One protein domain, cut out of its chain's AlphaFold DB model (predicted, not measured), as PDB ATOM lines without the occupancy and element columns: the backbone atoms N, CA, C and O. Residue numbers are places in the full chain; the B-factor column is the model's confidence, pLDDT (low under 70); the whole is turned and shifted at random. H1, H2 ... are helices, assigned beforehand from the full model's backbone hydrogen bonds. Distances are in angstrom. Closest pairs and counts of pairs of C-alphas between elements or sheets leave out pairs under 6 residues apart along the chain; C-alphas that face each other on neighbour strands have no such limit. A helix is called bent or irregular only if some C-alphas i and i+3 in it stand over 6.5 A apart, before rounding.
ATOM      1  N   ILE A  21     -34.731  -6.446  54.428       89.06
ATOM      2  CA  ILE A  21     -35.810  -5.671  53.785       89.06
ATOM      3  C   ILE A  21     -35.413  -5.223  52.372       89.06
ATOM      4  O   ILE A  21     -36.227  -5.262  51.459       89.06
ATOM      5  N   ARG A  22     -34.128  -4.905  52.163       91.25
ATOM      6  CA  ARG A  22     -33.564  -4.596  50.846       91.25
ATOM      7  C   ARG A  22     -33.678  -5.782  49.894       91.25
ATOM      8  O   ARG A  22     -34.108  -5.605  48.767       91.25
ATOM      9  N   SER A  23     -33.316  -6.983  50.337       93.62
ATOM     10  CA  SER A  23     -33.430  -8.196  49.517       93.62
ATOM     11  C   SER A  23     -34.889  -8.515  49.180       93.62
ATOM     12  O   SER A  23     -35.173  -8.925  48.061       93.62
ATOM     13  N   LYS A  24     -35.814  -8.283  50.123       94.25
ATOM     14  CA  LYS A  24     -37.260  -8.432  49.902       94.25
ATOM     15  C   LYS A  24     -37.774  -7.430  48.861       94.25
ATOM     16  O   LYS A  24     -38.441  -7.839  47.922       94.25
ATOM     17  N   MET A  25     -37.362  -6.163  48.949       94.88
ATOM     18  CA  MET A  25     -37.685  -5.141  47.943       94.88
ATOM     19  C   MET A  25     -37.122  -5.468  46.556       94.88
ATOM     20  O   MET A  25     -37.833  -5.311  45.569       94.88
ATOM     21  N   ILE A  26     -35.875  -5.950  46.470       96.06
ATOM     22  CA  ILE A  26     -35.279  -6.386  45.195       96.06
ATOM     23  C   ILE A  26     -36.082  -7.538  44.600       96.06
ATOM     24  O   ILE A  26     -36.348  -7.516  43.405       96.06
ATOM     25  N   LEU A  27     -36.487  -8.515  45.417       96.25
ATOM     26  CA  LEU A  27     -37.341  -9.608  44.961       96.25
ATOM     27  C   LEU A  27     -38.665  -9.064  44.415       96.25
ATOM     28  O   LEU A  27     -39.033  -9.402  43.301       96.25
ATOM     29  N   THR A  28     -39.349  -8.184  45.150       96.31
ATOM     30  CA  THR A  28     -40.634  -7.617  44.719       96.31
ATOM     31  C   THR A  28     -40.522  -6.819  43.420       96.31
ATOM     32  O   THR A  28     -41.270  -7.073  42.477       96.31
ATOM     33  N   VAL A  29     -39.578  -5.876  43.340       97.06
ATOM     34  CA  VAL A  29     -39.351  -5.073  42.126       97.06
ATOM     35  C   VAL A  29     -38.890  -5.969  40.975       97.06
ATOM     36  O   VAL A  29     -39.380  -5.833  39.858       97.06
ATOM     37  N   GLY A  30     -37.995  -6.917  41.252       97.56
ATOM     38  CA  GLY A  30     -37.495  -7.885  40.283       97.56
ATOM     39  C   GLY A  30     -38.611  -8.742  39.695       97.56
ATOM     40  O   GLY A  30     -38.694  -8.851  38.479       97.56
ATOM     41  N   THR A  31     -39.511  -9.277  40.521       97.62
ATOM     42  CA  THR A  31     -40.688 -10.038  40.071       97.62
ATOM     43  C   THR A  31     -41.562  -9.211  39.126       97.62
ATOM     44  O   THR A  31     -41.908  -9.685  38.043       97.62
ATOM     45  N   LEU A  32     -41.876  -7.961  39.493       97.50
ATOM     46  CA  LEU A  32     -42.687  -7.065  38.659       97.50
ATOM     47  C   LEU A  32     -42.014  -6.787  37.311       97.50
ATOM     48  O   LEU A  32     -42.635  -6.952  36.262       97.50
ATOM     49  N   LEU A  33     -40.727  -6.433  37.326       97.75
ATOM     50  CA  LEU A  33     -39.974  -6.153  36.104       97.75
ATOM     51  C   LEU A  33     -39.789  -7.405  35.240       97.75
ATOM     52  O   LEU A  33     -39.921  -7.314  34.025       97.75
ATOM     53  N   LEU A  34     -39.551  -8.579  35.826       97.38
ATOM     54  CA  LEU A  34     -39.442  -9.836  35.079       97.38
ATOM     55  C   LEU A  34     -40.741 -10.182  34.354       97.38
ATOM     56  O   LEU A  34     -40.688 -10.660  33.223       97.38
ATOM     57  N   SER A  35     -41.902  -9.881  34.944       96.56
ATOM     58  CA  SER A  35     -43.194 -10.120  34.285       96.56
ATOM     59  C   SER A  35     -43.342  -9.369  32.951       96.56
ATOM     60  O   SER A  35     -44.102  -9.806  32.088       96.56
ATOM     61  N   THR A  36     -42.567  -8.295  32.723       96.38
ATOM     62  CA  THR A  36     -42.557  -7.573  31.437       96.38
ATOM     63  C   THR A  36     -42.112  -8.444  30.272       96.38
ATOM     64  O   THR A  36     -42.546  -8.192  29.150       96.38
ATOM     65  N   LEU A  37     -41.315  -9.491  30.525       95.38
ATOM     66  CA  LEU A  37     -40.836 -10.425  29.506       95.38
ATOM     67  C   LEU A  37     -41.976 -11.217  28.849       95.38
ATOM     68  O   LEU A  37     -41.805 -11.703  27.732       95.38
ATOM     69  N   ALA A  38     -43.157 -11.288  29.475       91.75
ATOM     70  CA  ALA A  38     -44.333 -11.890  28.856       91.75
ATOM     71  C   ALA A  38     -44.781 -11.131  27.592       91.75
ATOM     72  O   ALA A  38     -45.199 -11.758  26.622       91.75
ATOM     73  N   ALA A  39     -44.644  -9.798  27.556       91.25
ATOM     74  CA  ALA A  39     -45.028  -9.001  26.389       91.25
ATOM     75  C   ALA A  39     -44.218  -9.354  25.123       91.25
ATOM     76  O   ALA A  39     -44.846  -9.706  24.121       91.25
ATOM     77  N   PRO A  40     -42.867  -9.303  25.115       90.75
ATOM     78  CA  PRO A  40     -42.089  -9.698  23.946       90.75
ATOM     79  C   PRO A  40     -42.222 -11.194  23.637       90.75
ATOM     80  O   PRO A  40     -42.309 -11.545  22.464       90.75
ATOM     81  N   ALA A  41     -42.309 -12.064  24.653       89.00
ATOM     82  CA  ALA A  41     -42.465 -13.507  24.448       89.00
ATOM     83  C   ALA A  41     -43.726 -13.848  23.637       89.00
ATOM     84  O   ALA A  41     -43.673 -14.642  22.699       89.00
ATOM     85  N   VAL A  42     -44.845 -13.189  23.950       85.12
ATOM     86  CA  VAL A  42     -46.103 -13.356  23.215       85.12
ATOM     87  C   VAL A  42     -46.080 -12.602  21.884       85.12
ATOM     88  O   VAL A  42     -46.595 -13.094  20.881       85.12
ATOM     89  N   HIS A  43     -45.462 -11.417  21.835       85.19
ATOM     90  CA  HIS A  43     -45.420 -10.608  20.617       85.19
ATOM     91  C   HIS A  43     -44.677 -11.305  19.472       85.19
ATOM     92  O   HIS A  43     -45.207 -11.354  18.362       85.19
ATOM     93  N   PHE A  44     -43.502 -11.891  19.733       82.12
ATOM     94  CA  PHE A  44     -42.693 -12.548  18.699       82.12
ATOM     95  C   PHE A  44     -43.345 -13.792  18.090       82.12
ATOM     96  O   PHE A  44     -42.989 -14.187  16.982       82.12
ATOM     97  N   ARG A  45     -44.294 -14.417  18.792       77.62
ATOM     98  CA  ARG A  45     -44.951 -15.659  18.353       77.62
ATOM     99  C   ARG A  45     -46.426 -15.488  18.025       77.62
ATOM    100  O   ARG A  45     -47.113 -16.481  17.819       77.62
ATOM    101  N   ARG A  46     -46.902 -14.245  17.901       76.12
ATOM    102  CA  ARG A  46     -48.306 -13.922  17.607       76.12
ATOM    103  C   ARG A  46     -48.868 -14.716  16.427       76.12
ATOM    104  O   ARG A  46     -49.966 -15.248  16.532       76.12
ATOM    105  N   ASP A  47     -48.131 -14.796  15.324       76.06
ATOM    106  CA  ASP A  47     -48.625 -15.448  14.107       76.06
ATOM    107  C   ASP A  47     -48.665 -16.974  14.237       76.06
ATOM    108  O   ASP A  47     -49.591 -17.605  13.740       76.06
ATOM    109  N   TYR A  48     -47.724 -17.562  14.978       72.75
ATOM    110  CA  TYR A  48     -47.706 -18.998  15.264       72.75
ATOM    111  C   TYR A  48     -48.816 -19.397  16.247       72.75
ATOM    112  O   TYR A  48     -49.548 -20.350  16.004       72.75
ATOM    113  N   ILE A  49     -49.020 -18.605  17.306       69.31
ATOM    114  CA  ILE A  49     -50.130 -18.793  18.253       69.31
ATOM    115  C   ILE A  49     -51.472 -18.731  17.510       69.31
ATOM    116  O   ILE A  49     -52.340 -19.566  17.735       69.31
ATOM    117  N   ARG A  50     -51.625 -17.798  16.562       72.38
ATOM    118  CA  ARG A  50     -52.825 -17.694  15.713       72.38
ATOM    119  C   ARG A  50     -53.057 -18.912  14.822       72.38
ATOM    120  O   ARG A  50     -54.208 -19.238  14.551       72.38
ATOM    121  N   GLN A  51     -51.993 -19.556  14.346       74.25
ATOM    122  CA  GLN A  51     -52.105 -20.773  13.537       74.25
ATOM    123  C   GLN A  51     -52.579 -21.969  14.370       74.25
ATOM    124  O   GLN A  51     -53.342 -22.782  13.858       74.25
ATOM    125  N   ILE A  52     -52.168 -22.053  15.641       67.81
ATOM    126  CA  ILE A  52     -52.544 -23.146  16.551       67.81
ATOM    127  C   ILE A  52     -53.949 -22.946  17.130       67.81
ATOM    128  O   ILE A  52     -54.757 -23.868  17.117       67.81
ATOM    129  N   GLU A  53     -54.253 -21.746  17.626       63.25
ATOM    130  CA  GLU A  53     -55.508 -21.451  18.341       63.25
ATOM    131  C   GLU A  53     -56.684 -21.143  17.385       63.25
ATOM    132  O   GLU A  53     -57.838 -21.038  17.801       63.25
ATOM    133  N   GLY A  54     -56.407 -21.016  16.082       59.31
ATOM    134  CA  GLY A  54     -57.394 -20.707  15.049       59.31
ATOM    135  C   GLY A  54     -57.822 -19.233  15.010       59.31
ATOM    136  O   GLY A  54     -57.617 -18.444  15.931       59.31
ATOM    137  N   THR A  55     -58.454 -18.829  13.905       54.22
ATOM    138  CA  THR A  55     -58.974 -17.466  13.679       54.22
ATOM    139  C   THR A  55     -60.308 -17.220  14.392       54.22
ATOM    140  O   THR A  55     -61.215 -16.608  13.825       54.22
ATOM    141  N   ALA A  56     -60.479 -17.729  15.615       49.56
ATOM    142  CA  ALA A  56     -61.658 -17.402  16.406       49.56
ATOM    143  C   ALA A  56     -61.695 -15.882  16.646       49.56
ATOM    144  O   ALA A  56     -60.658 -15.236  16.790       49.56
ATOM    145  N   ILE A  57     -62.901 -15.313  16.678       47.75
ATOM    146  CA  ILE A  57     -63.245 -13.874  16.627       47.75
ATOM    147  C   ILE A  57     -62.516 -13.004  17.689       47.75
ATOM    148  O   ILE A  57     -62.496 -11.781  17.595       47.75
ATOM    149  N   PHE A  58     -61.832 -13.631  18.652       49.19
ATOM    150  CA  PHE A  58     -61.065 -13.020  19.741       49.19
ATOM    151  C   PHE A  58     -59.530 -13.066  19.562       49.19
ATOM    152  O   PHE A  58     -58.802 -12.676  20.472       49.19
ATOM    153  N   ALA A  59     -59.013 -13.468  18.392       42.91
ATOM    154  CA  ALA A  59     -57.575 -13.605  18.079       42.91
ATOM    155  C   ALA A  59     -56.740 -12.299  18.149       42.91
ATOM    156  O   ALA A  59     -55.523 -12.302  17.915       42.91
ATOM    157  N   GLU A  60     -57.377 -11.157  18.417       44.50
ATOM    158  CA  GLU A  60     -56.695  -9.886  18.683       44.50
ATOM    159  C   GLU A  60     -56.453  -9.640  20.171       44.50
ATOM    160  O   GLU A  60     -55.395  -9.116  20.526       44.50
ATOM    161  N   SER A  61     -57.374 -10.072  21.035       48.25
ATOM    162  CA  SER A  61     -57.172 -10.088  22.477       48.25
ATOM    163  C   SER A  61     -56.514 -11.407  22.854       48.25
ATOM    164  O   SER A  61     -57.184 -12.412  23.068       48.25
ATOM    165  N   MET A  62     -55.188 -11.402  22.972       55.44
ATOM    166  CA  MET A  62     -54.437 -12.488  23.611       55.44
ATOM    167  C   MET A  62     -54.684 -12.471  25.130       55.44
ATOM    168  O   MET A  62     -53.764 -12.294  25.930       55.44
ATOM    169  N   SER A  63     -55.957 -12.568  25.521       55.09
ATOM    170  CA  SER A  63     -56.380 -12.790  26.895       55.09
ATOM    171  C   SER A  63     -56.103 -14.234  27.207       55.09
ATOM    172  O   SER A  63     -56.815 -15.106  26.742       55.09
ATOM    173  N   MET A  64     -55.019 -14.487  27.919       68.81
ATOM    174  CA  MET A  64     -54.558 -15.834  28.214       68.81
ATOM    175  C   MET A  64     -54.783 -16.113  29.695       68.81
ATOM    176  O   MET A  64     -54.599 -15.216  30.522       68.81
ATOM    177  N   THR A  65     -55.087 -17.357  30.062       78.62
ATOM    178  CA  THR A  65     -55.103 -17.785  31.478       78.62
ATOM    179  C   THR A  65     -53.799 -17.395  32.193       78.62
ATOM    180  O   THR A  65     -53.810 -16.927  33.334       78.62
ATOM    181  N   ALA A  66     -52.673 -17.467  31.473       85.75
ATOM    182  CA  ALA A  66     -51.373 -16.969  31.916       85.75
ATOM    183  C   ALA A  66     -51.371 -15.461  32.242       85.75
ATOM    184  O   ALA A  66     -50.762 -15.043  33.225       85.75
ATOM    185  N   GLY A  67     -52.084 -14.645  31.462       88.00
ATOM    186  CA  GLY A  67     -52.233 -13.207  31.681       88.00
ATOM    187  C   GLY A  67     -52.940 -12.871  32.993       88.00
ATOM    188  O   GLY A  67     -52.518 -11.955  33.693       88.00
ATOM    189  N   ILE A  68     -53.957 -13.642  33.388       89.06
ATOM    190  CA  ILE A  68     -54.650 -13.437  34.672       89.06
ATOM    191  C   ILE A  68     -53.767 -13.823  35.850       89.06
ATOM    192  O   ILE A  68     -53.697 -13.078  36.829       89.06
ATOM    193  N   ALA A  69     -53.063 -14.951  35.753       91.75
ATOM    194  CA  ALA A  69     -52.096 -15.345  36.772       91.75
ATOM    195  C   ALA A  69     -51.011 -14.263  36.948       91.75
ATOM    196  O   ALA A  69     -50.769 -13.820  38.073       91.75
ATOM    197  N   LEU A  70     -50.459 -13.748  35.839       93.56
ATOM    198  CA  LEU A  70     -49.517 -12.622  35.845       93.56
ATOM    199  C   LEU A  70     -50.120 -11.370  36.489       93.56
ATOM    200  O   LEU A  70     -49.474 -10.754  37.331       93.56
ATOM    201  N   LEU A  71     -51.357 -11.006  36.140       94.19
ATOM    202  CA  LEU A  71     -52.041  -9.842  36.706       94.19
ATOM    203  C   LEU A  71     -52.191  -9.958  38.227       94.19
ATOM    204  O   LEU A  71     -51.824  -9.034  38.952       94.19
ATOM    205  N   LEU A  72     -52.696 -11.093  38.719       95.00
ATOM    206  CA  LEU A  72     -52.861 -11.341  40.154       95.00
ATOM    207  C   LEU A  72     -51.512 -11.336  40.880       95.00
ATOM    208  O   LEU A  72     -51.384 -10.731  41.948       95.00
ATOM    209  N   GLY A  73     -50.495 -11.962  40.286       96.81
ATOM    210  CA  GLY A  73     -49.137 -11.974  40.817       96.81
ATOM    211  C   GLY A  73     -48.513 -10.578  40.891       96.81
ATOM    212  O   GLY A  73     -47.929 -10.218  41.921       96.81
ATOM    213  N   ASN A  74     -48.706  -9.763  39.851       97.44
ATOM    214  CA  ASN A  74     -48.228  -8.384  39.776       97.44
ATOM    215  C   ASN A  74     -48.931  -7.480  40.790       97.44
ATOM    216  O   ASN A  74     -48.267  -6.777  41.550       97.44
ATOM    217  N   VAL A  75     -50.264  -7.523  40.864       96.75
ATOM    218  CA  VAL A  75     -51.031  -6.725  41.835       96.75
ATOM    219  C   VAL A  75     -50.657  -7.110  43.267       96.75
ATOM    220  O   VAL A  75     -50.371  -6.228  44.076       96.75
ATOM    221  N   SER A  76     -50.587  -8.411  43.571       96.50
ATOM    222  CA  SER A  76     -50.169  -8.902  44.891       96.50
ATOM    223  C   SER A  76     -48.765  -8.408  45.252       96.50
ATOM    224  O   SER A  76     -48.573  -7.794  46.305       96.50
ATOM    225  N   SER A  77     -47.797  -8.586  44.346       97.06
ATOM    226  CA  SER A  77     -46.411  -8.150  44.560       97.06
ATOM    227  C   SER A  77     -46.315  -6.636  44.756       97.06
ATOM    228  O   SER A  77     -45.631  -6.170  45.664       97.06
ATOM    229  N   PHE A  78     -47.038  -5.850  43.954       97.25
ATOM    230  CA  PHE A  78     -47.043  -4.396  44.077       97.25
ATOM    231  C   PHE A  78     -47.606  -3.935  45.425       97.25
ATOM    232  O   PHE A  78     -46.965  -3.139  46.113       97.25
ATOM    233  N   VAL A  79     -48.751  -4.482  45.855       96.88
ATOM    234  CA  VAL A  79     -49.351  -4.161  47.161       96.88
ATOM    235  C   VAL A  79     -48.390  -4.502  48.297       96.88
ATOM    236  O   VAL A  79     -48.155  -3.665  49.170       96.88
ATOM    237  N   VAL A  80     -47.781  -5.692  48.278       96.38
ATOM    238  CA  VAL A  80     -46.784  -6.080  49.286       96.38
ATOM    239  C   VAL A  80     -45.579  -5.128  49.268       96.38
ATOM    240  O   VAL A  80     -45.128  -4.692  50.329       96.38
ATOM    241  N   GLY A  81     -45.116  -4.726  48.084       96.12
ATOM    242  CA  GLY A  81     -44.063  -3.727  47.909       96.12
ATOM    243  C   GLY A  81     -44.382  -2.383  48.564       96.12
ATOM    244  O   GLY A  81     -43.537  -1.823  49.263       96.12
ATOM    245  N   LEU A  82     -45.613  -1.884  48.422       96.19
ATOM    246  CA  LEU A  82     -46.052  -0.649  49.090       96.19
ATOM    247  C   LEU A  82     -45.999  -0.771  50.623       96.19
ATOM    248  O   LEU A  82     -45.561   0.158  51.309       96.19
ATOM    249  N   TYR A  83     -46.388  -1.923  51.177       95.25
ATOM    250  CA  TYR A  83     -46.253  -2.184  52.615       95.25
ATOM    251  C   TYR A  83     -44.789  -2.257  53.060       95.25
ATOM    252  O   TYR A  83     -44.438  -1.723  54.116       95.25
ATOM    253  N   MET A  84     -43.914  -2.848  52.247       93.19
ATOM    254  CA  MET A  84     -42.480  -2.878  52.531       93.19
ATOM    255  C   MET A  84     -41.859  -1.479  52.519       93.19
ATOM    256  O   MET A  84     -41.067  -1.179  53.412       93.19
ATOM    257  N   LEU A  85     -42.257  -0.593  51.597       93.19
ATOM    258  CA  LEU A  85     -41.825   0.813  51.600       93.19
ATOM    259  C   LEU A  85     -42.192   1.523  52.902       93.19
ATOM    260  O   LEU A  85     -41.364   2.225  53.487       93.19
ATOM    261  N   LYS A  86     -43.413   1.292  53.401       91.81
ATOM    262  CA  LYS A  86     -43.825   1.796  54.714       91.81
ATOM    263  C   LYS A  86     -42.887   1.293  55.814       91.81
ATOM    264  O   LYS A  86     -42.476   2.087  56.657       91.81
ATOM    265  N   TRP A  87     -42.503   0.015  55.808       89.50
ATOM    266  CA  TRP A  87     -41.578  -0.519  56.814       89.50
ATOM    267  C   TRP A  87     -40.156   0.003  56.687       89.50
ATOM    268  O   TRP A  87     -39.518   0.194  57.717       89.50
ATOM    269  N   VAL A  88     -39.658   0.246  55.472       88.38
ATOM    270  CA  VAL A  88     -38.355   0.901  55.270       88.38
ATOM    271  C   VAL A  88     -38.365   2.262  55.968       88.38
ATOM    272  O   VAL A  88     -37.538   2.495  56.847       88.38
ATOM    273  N   ARG A  89     -39.382   3.089  55.697       85.81
ATOM    274  CA  ARG A  89     -39.538   4.411  56.323       85.81
ATOM    275  C   ARG A  89     -39.714   4.340  57.843       85.81
ATOM    276  O   ARG A  89     -39.150   5.137  58.587       85.81
ATOM    277  N   ASP A  90     -40.512   3.390  58.328       83.38
ATOM    278  CA  ASP A  90     -40.770   3.238  59.763       83.38
ATOM    279  C   ASP A  90     -39.536   2.718  60.524       83.38
ATOM    280  O   ASP A  90     -39.425   2.939  61.732       83.38
ATOM    281  N   ARG A  91     -38.611   2.020  59.847       79.50
ATOM    282  CA  ARG A  91     -37.360   1.527  60.442       79.50
ATOM    283  C   ARG A  91     -36.337   2.633  60.667       79.50
ATOM    284  O   ARG A  91     -35.612   2.566  61.652       79.50
ATOM    285  N   GLU A  92     -36.310   3.668  59.836       70.81
ATOM    286  CA  GLU A  92     -35.449   4.837  60.076       70.81
ATOM    287  C   GLU A  92     -35.819   5.570  61.370       70.81
ATOM    288  O   GLU A  92     -34.968   6.148  62.040       70.81
ATOM    289  N   LYS A  93     -37.089   5.471  61.779       69.12
ATOM    290  CA  LYS A  93     -37.615   6.040  63.025       69.12
ATOM    291  C   LYS A  93     -37.622   5.039  64.191       69.12
ATOM    292  O   LYS A  93     -38.246   5.299  65.215       69.12
ATOM    293  N   ALA A  94     -36.966   3.882  64.052       64.19
ATOM    294  CA  ALA A  94     -37.086   2.760  64.992       64.19
ATOM    295  C   ALA A  94     -36.267   2.882  66.285       64.19
ATOM    296  O   ALA A  94     -36.315   1.961  67.101       64.19
ATOM    297  N   SER A  95     -35.545   3.983  66.515       65.25
ATOM    298  CA  SER A  95     -34.733   4.166  67.728       65.25
ATOM    299  C   SER A  95     -35.541   4.148  69.033       65.25
ATOM    300  O   SER A  95     -34.954   4.001  70.099       65.25
ATOM    301  N   SER A  96     -36.871   4.269  68.962       72.06
ATOM    302  CA  SER A  96     -37.785   4.243  70.108       72.06
ATOM    303  C   SER A  96     -38.534   2.920  70.313       72.06
ATOM    304  O   SER A  96     -39.296   2.809  71.270       72.06
ATOM    305  N   LEU A  97     -38.362   1.919  69.440       80.06
ATOM    306  CA  LEU A  97     -39.162   0.692  69.504       80.06
ATOM    307  C   LEU A  97     -38.618  -0.301  70.533       80.06
ATOM    308  O   LEU A  97     -37.433  -0.636  70.561       80.06
ATOM    309  N   THR A  98     -39.525  -0.855  71.327       88.06
ATOM    310  CA  THR A  98     -39.232  -1.943  72.261       88.06
ATOM    311  C   THR A  98     -38.969  -3.258  71.517       88.06
ATOM    312  O   THR A  98     -39.454  -3.491  70.404       88.06
ATOM    313  N   LYS A  99     -38.255  -4.198  72.157       88.38
ATOM    314  CA  LYS A  99     -38.025  -5.542  71.589       88.38
ATOM    315  C   LYS A  99     -39.336  -6.257  71.228       88.38
ATOM    316  O   LYS A  99     -39.402  -6.932  70.202       88.38
ATOM    317  N   ALA A 100     -40.383  -6.105  72.042       89.19
ATOM    318  CA  ALA A 100     -41.688  -6.719  71.794       89.19
ATOM    319  C   ALA A 100     -42.355  -6.169  70.520       89.19
ATOM    320  O   ALA A 100     -42.874  -6.936  69.705       89.19
ATOM    321  N   GLU A 101     -42.281  -4.856  70.301       89.06
ATOM    322  CA  GLU A 101     -42.801  -4.212  69.090       89.06
ATOM    323  C   GLU A 101     -42.016  -4.624  67.846       89.06
ATOM    324  O   GLU A 101     -42.619  -4.915  66.809       89.06
ATOM    325  N   ILE A 102     -40.686  -4.718  67.950       88.62
ATOM    326  CA  ILE A 102     -39.830  -5.211  66.864       88.62
ATOM    327  C   ILE A 102     -40.228  -6.642  66.485       88.62
ATOM    328  O   ILE A 102     -40.442  -6.918  65.303       88.62
ATOM    329  N   ARG A 103     -40.422  -7.535  67.469       90.75
ATOM    330  CA  ARG A 103     -40.881  -8.914  67.216       90.75
ATOM    331  C   ARG A 103     -42.235  -8.946  66.512       90.75
ATOM    332  O   ARG A 103     -42.409  -9.704  65.559       90.75
ATOM    333  N   LYS A 104     -43.190  -8.114  66.943       91.50
ATOM    334  CA  LYS A 104     -44.510  -8.016  66.300       91.50
ATOM    335  C   LYS A 104     -44.387  -7.563  64.843       91.50
ATOM    336  O   LYS A 104     -44.984  -8.189  63.970       91.50
ATOM    337  N   LYS A 105     -43.588  -6.526  64.568       90.31
ATOM    338  CA  LYS A 105     -43.352  -6.029  63.202       90.31
ATOM    339  C   LYS A 105     -42.696  -7.089  62.312       90.31
ATOM    340  O   LYS A 105     -43.151  -7.283  61.192       90.31
ATOM    341  N   LEU A 106     -41.695  -7.810  62.822       90.62
ATOM    342  CA  LEU A 106     -41.023  -8.885  62.085       90.62
ATOM    343  C   LEU A 106     -41.964 -10.051  61.743       90.62
ATOM    344  O   LEU A 106     -41.873 -10.586  60.643       90.62
ATOM    345  N   ARG A 107     -42.899 -10.420  62.632       92.38
ATOM    346  CA  ARG A 107     -43.918 -11.442  62.319       92.38
ATOM    347  C   ARG A 107     -44.869 -10.994  61.215       92.38
ATOM    348  O   ARG A 107     -45.187 -11.785  60.338       92.38
ATOM    349  N   ILE A 108     -45.315  -9.738  61.255       92.75
ATOM    350  CA  ILE A 108     -46.173  -9.180  60.201       92.75
ATOM    351  C   ILE A 108     -45.423  -9.207  58.869       92.75
ATOM    352  O   ILE A 108     -45.956  -9.688  57.877       92.75
ATOM    353  N   GLU A 109     -44.168  -8.767  58.853       92.69
ATOM    354  CA  GLU A 109     -43.327  -8.820  57.656       92.69
ATOM    355  C   GLU A 109     -43.193 -10.243  57.091       92.69
ATOM    356  O   GLU A 109     -43.253 -10.422  55.878       92.69
ATOM    357  N   ASP A 110     -43.043 -11.253  57.949       93.31
ATOM    358  CA  ASP A 110     -42.968 -12.660  57.539       93.31
ATOM    359  C   ASP A 110     -44.284 -13.149  56.911       93.31
ATOM    360  O   ASP A 110     -44.267 -13.807  55.874       93.31
ATOM    361  N   VAL A 111     -45.437 -12.748  57.461       94.12
ATOM    362  CA  VAL A 111     -46.760 -13.048  56.881       94.12
ATOM    363  C   VAL A 111     -46.904 -12.441  55.484       94.12
ATOM    364  O   VAL A 111     -47.310 -13.125  54.549       94.12
ATOM    365  N   PHE A 112     -46.523 -11.175  55.305       94.75
ATOM    366  CA  PHE A 112     -46.555 -10.528  53.989       94.75
ATOM    367  C   PHE A 112     -45.575 -11.156  52.989       94.75
ATOM    368  O   PHE A 112     -45.845 -11.156  51.789       94.75
ATOM    369  N   MET A 113     -44.470 -11.739  53.461       95.38
ATOM    370  CA  MET A 113     -43.554 -12.473  52.589       95.38
ATOM    371  C   MET A 113     -44.178 -13.729  51.984       95.38
ATOM    372  O   MET A 113     -43.832 -14.060  50.853       95.38
ATOM    373  N   TYR A 114     -45.133 -14.381  52.654       95.44
ATOM    374  CA  TYR A 114     -45.899 -15.459  52.020       95.44
ATOM    375  C   TYR A 114     -46.710 -14.940  50.829       95.44
ATOM    376  O   TYR A 114     -46.667 -15.542  49.758       95.44
ATOM    377  N   PHE A 115     -47.379 -13.790  50.963       95.25
ATOM    378  CA  PHE A 115     -48.100 -13.170  49.843       95.25
ATOM    379  C   PHE A 115     -47.160 -12.779  48.698       95.25
ATOM    380  O   PHE A 115     -47.487 -13.032  47.539       95.25
ATOM    381  N   GLN A 116     -45.972 -12.243  49.006       96.50
ATOM    382  CA  GLN A 116     -44.950 -11.967  47.990       96.50
ATOM    383  C   GLN A 116     -44.472 -13.246  47.298       96.50
ATOM    384  O   GLN A 116     -44.271 -13.253  46.084       96.50
ATOM    385  N   PHE A 117     -44.270 -14.322  48.056       96.69
ATOM    386  CA  PHE A 117     -43.838 -15.605  47.521       96.69
ATOM    387  C   PHE A 117     -44.884 -16.176  46.558       96.69
ATOM    388  O   PHE A 117     -44.552 -16.473  45.413       96.69
ATOM    389  N   PHE A 118     -46.157 -16.225  46.962       96.44
ATOM    390  CA  PHE A 118     -47.246 -16.651  46.079       96.44
ATOM    391  C   PHE A 118     -47.428 -15.717  44.881       96.44
ATOM    392  O   PHE A 118     -47.609 -16.197  43.768       96.44
ATOM    393  N   GLY A 119     -47.311 -14.400  45.075       96.44
ATOM    394  CA  GLY A 119     -47.330 -13.431  43.978       96.44
ATOM    395  C   GLY A 119     -46.202 -13.675  42.975       96.44
ATOM    396  O   GLY A 119     -46.423 -13.641  41.769       96.44
ATOM    397  N   THR A 120     -45.012 -14.022  43.465       97.31
ATOM    398  CA  THR A 120     -43.860 -14.373  42.626       97.31
ATOM    399  C   THR A 120     -44.085 -15.681  41.877       97.31
ATOM    400  O   THR A 120     -43.787 -15.743  40.690       97.31
ATOM    401  N   LEU A 121     -44.658 -16.704  42.513       96.94
ATOM    402  CA  LEU A 121     -45.018 -17.947  41.826       96.94
ATOM    403  C   LEU A 121     -46.082 -17.717  40.749       96.94
ATOM    404  O   LEU A 121     -45.928 -18.214  39.639       96.94
ATOM    405  N   LEU A 122     -47.111 -16.915  41.038       96.38
ATOM    406  CA  LEU A 122     -48.146 -16.542  40.069       96.38
ATOM    407  C   LEU A 122     -47.584 -15.799  38.853       96.38
ATOM    408  O   LEU A 122     -48.170 -15.879  37.780       96.38
ATOM    409  N   VAL A 123     -46.447 -15.115  39.002       96.50
ATOM    410  CA  VAL A 123     -45.721 -14.525  37.875       96.50
ATOM    411  C   VAL A 123     -44.834 -15.556  37.181       96.50
ATOM    412  O   VAL A 123     -44.943 -15.744  35.975       96.50
ATOM    413  N   LEU A 124     -43.948 -16.230  37.915       96.44
ATOM    414  CA  LEU A 124     -42.901 -17.065  37.323       96.44
ATOM    415  C   LEU A 124     -43.446 -18.342  36.676       96.44
ATOM    416  O   LEU A 124     -42.968 -18.719  35.609       96.44
ATOM    417  N   VAL A 125     -44.442 -18.989  37.286       94.88
ATOM    418  CA  VAL A 125     -45.021 -20.244  36.780       94.88
ATOM    419  C   VAL A 125     -45.598 -20.094  35.369       94.88
ATOM    420  O   VAL A 125     -45.260 -20.933  34.542       94.88
ATOM    421  N   PRO A 126     -46.407 -19.069  35.035       92.94
ATOM    422  CA  PRO A 126     -46.819 -18.834  33.651       92.94
ATOM    423  C   PRO A 126     -45.731 -18.166  32.799       92.94
ATOM    424  O   PRO A 126     -45.674 -18.394  31.592       92.94
ATOM    425  N   LEU A 127     -44.852 -17.347  33.386       94.19
ATOM    426  CA  LEU A 127     -43.829 -16.628  32.623       94.19
ATOM    427  C   LEU A 127     -42.795 -17.568  31.994       94.19
ATOM    428  O   LEU A 127     -42.431 -17.371  30.839       94.19
ATOM    429  N   VAL A 128     -42.323 -18.577  32.729       94.50
ATOM    430  CA  VAL A 128     -41.333 -19.549  32.231       94.50
ATOM    431  C   VAL A 128     -41.798 -20.234  30.938       94.50
ATOM    432  O   VAL A 128     -41.096 -20.106  29.937       94.50
ATOM    433  N   PRO A 129     -42.963 -20.907  30.891       91.25
ATOM    434  CA  PRO A 129     -43.468 -21.519  29.666       91.25
ATOM    435  C   PRO A 129     -43.726 -20.501  28.547       91.25
ATOM    436  O   PRO A 129     -43.420 -20.801  27.397       91.25
ATOM    437  N   LEU A 130     -44.202 -19.287  28.855       90.50
ATOM    438  CA  LEU A 130     -44.364 -18.231  27.844       90.50
ATOM    439  C   LEU A 130     -43.029 -17.840  27.201       90.50
ATOM    440  O   LEU A 130     -42.940 -17.739  25.980       90.50
ATOM    441  N   VAL A 131     -41.995 -17.620  28.016       92.38
ATOM    442  CA  VAL A 131     -40.655 -17.257  27.540       92.38
ATOM    443  C   VAL A 131     -40.027 -18.415  26.772       92.38
ATOM    444  O   VAL A 131     -39.475 -18.190  25.697       92.38
ATOM    445  N   LEU A 132     -40.139 -19.647  27.274       91.44
ATOM    446  CA  LEU A 132     -39.613 -20.825  26.591       91.44
ATOM    447  C   LEU A 132     -40.299 -21.043  25.235       91.44
ATOM    448  O   LEU A 132     -39.590 -21.215  24.251       91.44
ATOM    449  N   GLY A 133     -41.631 -20.949  25.149       87.44
ATOM    450  CA  GLY A 133     -42.352 -21.023  23.870       87.44
ATOM    451  C   GLY A 133     -42.033 -19.847  22.939       87.44
ATOM    452  O   GLY A 133     -41.949 -20.001  21.722       87.44
ATOM    453  N   GLY A 134     -41.756 -18.669  23.508       87.38
ATOM    454  CA  GLY A 134     -41.240 -17.513  22.775       87.38
ATOM    455  C   GLY A 134     -39.885 -17.787  22.108       87.38
ATOM    456  O   GLY A 134     -39.693 -17.479  20.927       87.38
ATOM    457  N   LEU A 135     -38.953 -18.388  22.851       90.81
ATOM    458  CA  LEU A 135     -37.586 -18.666  22.400       90.81
ATOM    459  C   LEU A 135     -37.495 -19.900  21.492       90.81
ATOM    460  O   LEU A 135     -36.822 -19.843  20.463       90.81
ATOM    461  N   PHE A 136     -38.197 -20.981  21.833       90.75
ATOM    462  CA  PHE A 136     -38.127 -22.282  21.170       90.75
ATOM    463  C   PHE A 136     -39.531 -22.707  20.705       90.75
ATOM    464  O   PHE A 136     -40.263 -23.320  21.471       90.75
ATOM    465  N   PRO A 137     -39.950 -22.399  19.470       81.50
ATOM    466  CA  PRO A 137     -41.325 -22.650  19.034       81.50
ATOM    467  C   PRO A 137     -41.671 -24.147  18.987       81.50
ATOM    468  O   PRO A 137     -42.793 -24.521  19.314       81.50
ATOM    469  N   ASP A 138     -40.692 -25.007  18.688       86.56
ATOM    470  CA  ASP A 138     -40.877 -26.460  18.566       86.56
ATOM    471  C   ASP A 138     -41.280 -27.143  19.886       86.56
ATOM    472  O   ASP A 138     -41.695 -28.300  19.885       86.56
ATOM    473  N   ILE A 139     -41.179 -26.448  21.027       87.25
ATOM    474  CA  ILE A 139     -41.591 -26.994  22.329       87.25
ATOM    475  C   ILE A 139     -43.070 -26.737  22.639       87.25
ATOM    476  O   ILE A 139     -43.592 -27.334  23.581       87.25
ATOM    477  N   ILE A 140     -43.742 -25.846  21.899       82.38
ATOM    478  CA  ILE A 140     -45.119 -25.424  22.198       82.38
ATOM    479  C   ILE A 140     -46.074 -26.618  22.100       82.38
ATOM    480  O   ILE A 140     -46.854 -26.860  23.017       82.38
ATOM    481  N   GLU A 141     -45.968 -27.406  21.033       83.75
ATOM    482  CA  GLU A 141     -46.792 -28.600  20.840       83.75
ATOM    483  C   GLU A 141     -46.519 -29.680  21.915       83.75
ATOM    484  O   GLU A 141     -47.472 -30.121  22.563       83.75
ATOM    485  N   PRO A 142     -45.257 -30.049  22.238       88.38
ATOM    486  CA  PRO A 142     -44.948 -30.884  23.402       88.38
ATOM    487  C   PRO A 142     -45.512 -30.366  24.733       88.38
ATOM    488  O   PRO A 142     -45.997 -31.158  25.540       88.38
ATOM    489  N   MET A 143     -45.472 -29.052  24.976       85.00
ATOM    490  CA  MET A 143     -46.045 -28.445  26.182       85.00
ATOM    491  C   MET A 143     -47.562 -28.626  26.242       85.00
ATOM    492  O   MET A 143     -48.092 -28.989  27.292       85.00
ATOM    493  N   TYR A 144     -48.251 -28.434  25.117       82.81
ATOM    494  CA  TYR A 144     -49.695 -28.646  25.007       82.81
ATOM    495  C   TYR A 144     -50.058 -30.114  25.232       82.81
ATOM    496  O   TYR A 144     -50.967 -30.409  26.010       82.81
ATOM    497  N   ASN A 145     -49.289 -31.035  24.650       86.38
ATOM    498  CA  ASN A 145     -49.451 -32.476  24.857       86.38
ATOM    499  C   ASN A 145     -49.226 -32.894  26.322       86.38
ATOM    500  O   ASN A 145     -49.833 -33.854  26.792       86.38
ATOM    501  N   ALA A 146     -48.397 -32.156  27.066       87.44
ATOM    502  CA  ALA A 146     -48.196 -32.335  28.505       87.44
ATOM    503  C   ALA A 146     -49.272 -31.648  29.376       87.44
ATOM    504  O   ALA A 146     -49.178 -31.678  30.604       87.44
ATOM    505  N   GLY A 147     -50.283 -31.016  28.770       83.00
ATOM    506  CA  GLY A 147     -51.351 -30.298  29.469       83.00
ATOM    507  C   GLY A 147     -50.979 -28.883  29.929       83.00
ATOM    508  O   GLY A 147     -51.719 -28.285  30.710       83.00
ATOM    509  N   ILE A 148     -49.853 -28.325  29.471       83.25
ATOM    510  CA  ILE A 148     -49.423 -26.956  29.789       83.25
ATOM    511  C   ILE A 148     -49.997 -25.997  28.743       83.25
ATOM    512  O   ILE A 148     -49.386 -25.730  27.709       83.25
ATOM    513  N   THR A 149     -51.175 -25.448  29.032       79.00
ATOM    514  CA  THR A 149     -51.914 -24.563  28.122       79.00
ATOM    515  C   THR A 149     -51.775 -23.093  28.518       79.00
ATOM    516  O   THR A 149     -52.598 -22.509  29.224       79.00
ATOM    517  N   VAL A 150     -50.688 -22.463  28.068       74.56
ATOM    518  CA  VAL A 150     -50.392 -21.053  28.382       74.56
ATOM    519  C   VAL A 150     -51.054 -20.043  27.451       74.56
ATOM    520  O   VAL A 150     -51.270 -18.913  27.890       74.56
ATOM    521  N   TYR A 151     -51.390 -20.421  26.214       73.25
ATOM    522  CA  TYR A 151     -51.993 -19.504  25.238       73.25
ATOM    523  C   TYR A 151     -53.520 -19.627  25.138       73.25
ATOM    524  O   TYR A 151     -54.129 -18.854  24.403       73.25
ATOM    525  N   ASN A 152     -54.137 -20.511  25.937       72.44
ATOM    526  CA  ASN A 152     -55.587 -20.696  25.942       72.44
ATOM    527  C   ASN A 152     -56.316 -19.382  26.259       72.44
ATOM    528  O   ASN A 152     -56.025 -18.768  27.303       72.44
ATOM    529  N   PRO A 153     -57.284 -18.980  25.414       69.56
ATOM    530  CA  PRO A 153     -58.026 -17.758  25.612       69.56
ATOM    531  C   PRO A 153     -58.864 -17.817  26.893       69.56
ATOM    532  O   PRO A 153     -59.487 -18.831  27.204       69.56
ATOM    533  N   PHE A 154     -58.901 -16.718  27.643       68.69
ATOM    534  CA  PHE A 154     -59.780 -16.564  28.793       68.69
ATOM    535  C   PHE A 154     -61.015 -15.754  28.398       68.69
ATOM    536  O   PHE A 154     -60.965 -14.532  28.261       68.69
ATOM    537  N   GLU A 155     -62.138 -16.446  28.222       68.69
ATOM    538  CA  GLU A 155     -63.348 -15.889  27.602       68.69
ATOM    539  C   GLU A 155     -64.071 -14.833  28.455       68.69
ATOM    540  O   GLU A 155     -64.806 -14.006  27.923       68.69
ATOM    541  N   LEU A 156     -63.864 -14.819  29.776       68.69
ATOM    542  CA  LEU A 156     -64.606 -13.930  30.682       68.69
ATOM    543  C   LEU A 156     -64.081 -12.485  30.702       68.69
ATOM    544  O   LEU A 156     -64.810 -11.582  31.108       68.69
ATOM    545  N   VAL A 157     -62.820 -12.249  30.322       66.44
ATOM    546  CA  VAL A 157     -62.186 -10.922  30.402       66.44
ATOM    547  C   VAL A 157     -61.284 -10.704  29.193       66.44
ATOM    548  O   VAL A 157     -60.305 -11.416  29.017       66.44
ATOM    549  N   LEU A 158     -61.560  -9.675  28.391       68.44
ATOM    550  CA  LEU A 158     -60.747  -9.307  27.227       68.44
ATOM    551  C   LEU A 158     -59.586  -8.387  27.647       68.44
ATOM    552  O   LEU A 158     -59.607  -7.185  27.392       68.44
ATOM    553  N   LEU A 159     -58.577  -8.933  28.329       71.44
ATOM    554  CA  LEU A 159     -57.350  -8.200  28.661       71.44
ATOM    555  C   LEU A 159     -56.166  -8.764  27.882       71.44
ATOM    556  O   LEU A 159     -55.769  -9.903  28.087       71.44
ATOM    557  N   ASP A 160     -55.561  -7.951  27.020       82.88
ATOM    558  CA  ASP A 160     -54.341  -8.341  26.313       82.88
ATOM    559  C   ASP A 160     -53.178  -8.506  27.302       82.88
ATOM    560  O   ASP A 160     -52.814  -7.571  28.029       82.88
ATOM    561  N   ILE A 161     -52.553  -9.683  27.293       84.75
ATOM    562  CA  ILE A 161     -51.394 -10.003  28.131       84.75
ATOM    563  C   ILE A 161     -50.244  -8.999  27.979       84.75
ATOM    564  O   ILE A 161     -49.520  -8.746  28.943       84.75
ATOM    565  N   ARG A 162     -50.097  -8.360  26.813       86.81
ATOM    566  CA  ARG A 162     -49.080  -7.325  26.581       86.81
ATOM    567  C   ARG A 162     -49.341  -6.087  27.431       86.81
ATOM    568  O   ARG A 162     -48.404  -5.562  28.028       86.81
ATOM    569  N   TYR A 163     -50.598  -5.644  27.534       87.69
ATOM    570  CA  TYR A 163     -50.960  -4.524  28.409       87.69
ATOM    571  C   TYR A 163     -50.783  -4.896  29.877       87.69
ATOM    572  O   TYR A 163     -50.245  -4.092  30.635       87.69
ATOM    573  N   ILE A 164     -51.148  -6.120  30.274       89.31
ATOM    574  CA  ILE A 164     -50.908  -6.606  31.639       89.31
ATOM    575  C   ILE A 164     -49.409  -6.538  31.957       89.31
ATOM    576  O   ILE A 164     -49.016  -5.897  32.933       89.31
ATOM    577  N   ALA A 165     -48.564  -7.135  31.117       90.12
ATOM    578  CA  ALA A 165     -47.122  -7.203  31.328       90.12
ATOM    579  C   ALA A 165     -46.454  -5.818  31.329       90.12
ATOM    580  O   ALA A 165     -45.625  -5.531  32.194       90.12
ATOM    581  N   LEU A 166     -46.833  -4.924  30.411       92.25
ATOM    582  CA  LEU A 166     -46.253  -3.581  30.340       92.25
ATOM    583  C   LEU A 166     -46.743  -2.670  31.470       92.25
ATOM    584  O   LEU A 166     -45.927  -2.022  32.122       92.25
ATOM    585  N   VAL A 167     -48.052  -2.620  31.729       93.38
ATOM    586  CA  VAL A 167     -48.638  -1.686  32.706       93.38
ATOM    587  C   VAL A 167     -48.437  -2.191  34.130       93.38
ATOM    588  O   VAL A 167     -47.887  -1.479  34.969       93.38
ATOM    589  N   THR A 168     -48.853  -3.425  34.413       93.00
ATOM    590  CA  THR A 168     -48.805  -3.971  35.782       93.00
ATOM    591  C   THR A 168     -47.469  -4.615  36.122       93.00
ATOM    592  O   THR A 168     -47.121  -4.687  37.291       93.00
ATOM    593  N   GLY A 169     -46.702  -5.058  35.128       93.88
ATOM    594  CA  GLY A 169     -45.326  -5.492  35.340       93.88
ATOM    595  C   GLY A 169     -44.368  -4.313  35.332       93.88
ATOM    596  O   GLY A 169     -43.833  -3.906  36.364       93.88
ATOM    597  N   GLY A 170     -44.191  -3.728  34.149       93.69
ATOM    598  CA  GLY A 170     -43.233  -2.648  33.911       93.69
ATOM    599  C   GLY A 170     -43.593  -1.374  34.662       93.69
ATOM    600  O   GLY A 170     -42.774  -0.859  35.418       93.69
ATOM    601  N   GLY A 171     -44.828  -0.897  34.509       96.19
ATOM    602  CA  GLY A 171     -45.311   0.317  35.163       96.19
ATOM    603  C   GLY A 171     -45.243   0.230  36.687       96.19
ATOM    604  O   GLY A 171     -44.627   1.090  37.318       96.19
ATOM    605  N   PHE A 172     -45.799  -0.824  37.294       97.19
ATOM    606  CA  PHE A 172     -45.727  -1.002  38.752       97.19
ATOM    607  C   PHE A 172     -44.303  -1.254  39.246       97.19
ATOM    608  O   PHE A 172     -43.926  -0.714  40.284       97.19
ATOM    609  N   GLY A 173     -43.503  -2.040  38.520       96.00
ATOM    610  CA  GLY A 173     -42.110  -2.312  38.875       96.00
ATOM    611  C   GLY A 173     -41.256  -1.045  38.874       96.00
ATOM    612  O   GLY A 173     -40.541  -0.789  39.844       96.00
ATOM    613  N   LEU A 174     -41.378  -0.216  37.835       97.31
ATOM    614  CA  LEU A 174     -40.693   1.075  37.745       97.31
ATOM    615  C   LEU A 174     -41.192   2.049  38.808       97.31
ATOM    616  O   LEU A 174     -40.373   2.641  39.508       97.31
ATOM    617  N   LEU A 175     -42.510   2.185  38.977       97.50
ATOM    618  CA  LEU A 175     -43.095   3.056  39.998       97.50
ATOM    619  C   LEU A 175     -42.596   2.672  41.394       97.50
ATOM    620  O   LEU A 175     -42.092   3.524  42.126       97.50
ATOM    621  N   LEU A 176     -42.675   1.387  41.746       96.19
ATOM    622  CA  LEU A 176     -42.216   0.889  43.038       96.19
ATOM    623  C   LEU A 176     -40.700   1.061  43.204       96.19
ATOM    624  O   LEU A 176     -40.247   1.448  44.279       96.19
ATOM    625  N   GLY A 177     -39.919   0.816  42.150       96.06
ATOM    626  CA  GLY A 177     -38.472   1.022  42.141       96.06
ATOM    627  C   GLY A 177     -38.079   2.483  42.369       96.06
ATOM    628  O   GLY A 177     -37.205   2.758  43.188       96.06
ATOM    629  N   VAL A 178     -38.766   3.425  41.713       97.00
ATOM    630  CA  VAL A 178     -38.565   4.872  41.897       97.00
ATOM    631  C   VAL A 178     -38.962   5.299  43.307       97.00
ATOM    632  O   VAL A 178     -38.186   5.970  43.983       97.00
ATOM    633  N   MET A 179     -40.132   4.874  43.795       95.88
ATOM    634  CA  MET A 179     -40.558   5.161  45.169       95.88
ATOM    635  C   MET A 179     -39.558   4.616  46.190       95.88
ATOM    636  O   MET A 179     -39.242   5.288  47.170       95.88
ATOM    637  N   TRP A 180     -39.029   3.415  45.955       94.56
ATOM    638  CA  TRP A 180     -38.006   2.830  46.810       94.56
ATOM    639  C   TRP A 180     -36.704   3.624  46.787       94.56
ATOM    640  O   TRP A 180     -36.116   3.843  47.842       94.56
ATOM    641  N   TRP A 181     -36.280   4.090  45.612       93.12
ATOM    642  CA  TRP A 181     -35.096   4.932  45.474       93.12
ATOM    643  C   TRP A 181     -35.225   6.257  46.233       93.12
ATOM    644  O   TRP A 181     -34.252   6.701  46.823       93.12
ATOM    645  N   ILE A 182     -36.416   6.862  46.251       91.12
ATOM    646  CA  ILE A 182     -36.682   8.127  46.958       91.12
ATOM    647  C   ILE A 182     -36.693   7.945  48.484       91.12
ATOM    648  O   ILE A 182     -36.342   8.866  49.215       91.12
ATOM    649  N   VAL A 183     -37.144   6.786  48.971       87.00
ATOM    650  CA  VAL A 183     -37.263   6.494  50.413       87.00
ATOM    651  C   VAL A 183     -35.950   5.979  51.017       87.00
ATOM    652  O   VAL A 183     -35.833   5.924  52.236       87.00
ATOM    653  N   LYS A 184     -34.993   5.558  50.188       74.12
ATOM    654  CA  LYS A 184     -33.679   5.061  50.609       74.12
ATOM    655  C   LYS A 184     -32.697   6.208  50.842       74.12
ATOM    656  O   LYS A 184     -31.845   6.039  51.742       74.12
TER     657      LYS A 184
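What this domain is: This is residues 21 to 184 of the 184 residues of an uncharacterized protein of Halobacteriales archaeon AArc-S (UniProt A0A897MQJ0). The body is a long, slender bundle of four helices, H1, H4, H5 and H7, which runs up and down, each helix against the one before it. At one end the turn of the H4 and H5 hairpin sticks out, with residues 95 to 101 standing free; at the other end the short helices H2, H3 and H6 and the two long links make a head. The printed part has 164 residues with seven named helices, H1 to H7 in chain order, and no named strand: the class is all helix. The whole is a rod of 64 by 29 by 29 A, only just loose, close to compact, with a radius of gyration of the C-alphas of 18.7 A.

How they stand to each other: Start at H1, residues 21 to 35, which touches H4, residues 65 to 92, opposite ways at a shallow tilt of 25 degrees; their closest C-alphas, of Thr 28 and Ser 77, are 5.8 A apart. H4 forms a helical hairpin with H5, residues 99 to 135, at a shallow tilt of 31 degrees; look at the C-alphas of Gly 73 and Gly 119, the closest, 3.9 A apart. H7, residues 161 to 183, touches H4 the same way at a shallow tilt of 6 degrees, closest at the C-alphas of Gly 67 and Ile 161, 4.9 A. Residues 29 to 35 of H1 touch H7, closest at the C-alphas of Leu 32 and Gly 169, 4.5 A. H5 and H7 are apart. H2, residues 38 to 43, touches residues 127 to 135 of H5, closest at the C-alphas of Ala 41 and Gly 134, 4.5 A. H6, residues 137 to 145, and H5 touch only at the corner, and only just, with 3 pairs of C-alphas within 8 A; the closest are those of Gly 133 and Ile 140, 5.5 A. H3, residues 46 to 53, touches no helix but is near H6. Every O i to N i+4 pair is within hydrogen-bond range in H1, H2, H3 and H4, against 30 of 33 in H5, 3 of 5 in H6 and 18 of 19 in H7.

Where its parts are: Find C-alpha 21 at (-35.810, -5.671, 53.785), where H1 begins its 21.3 A. H2 and H3 are short; H4 then runs 41.4 A. From C-alpha 99 at (-38.025, -5.542, 71.589), H5 runs 50.9 A. H6 is irregular, but only just: C-alphas 138 and 141 are 6.7 A apart. H7 runs 31.1 A to C-alpha 183 at (-37.263, 6.494, 50.413).

The domain as a whole: The C-alphas of Thr 55 and Ser 96, the two farthest apart, are 64.1 A from each other. The printed part has no cut; the links H3 to H4 and H6 to H7 are long. Look for pLDDT under 70 at residue 49 and residues 52 to 64, 93 to 95 and 153 to 158.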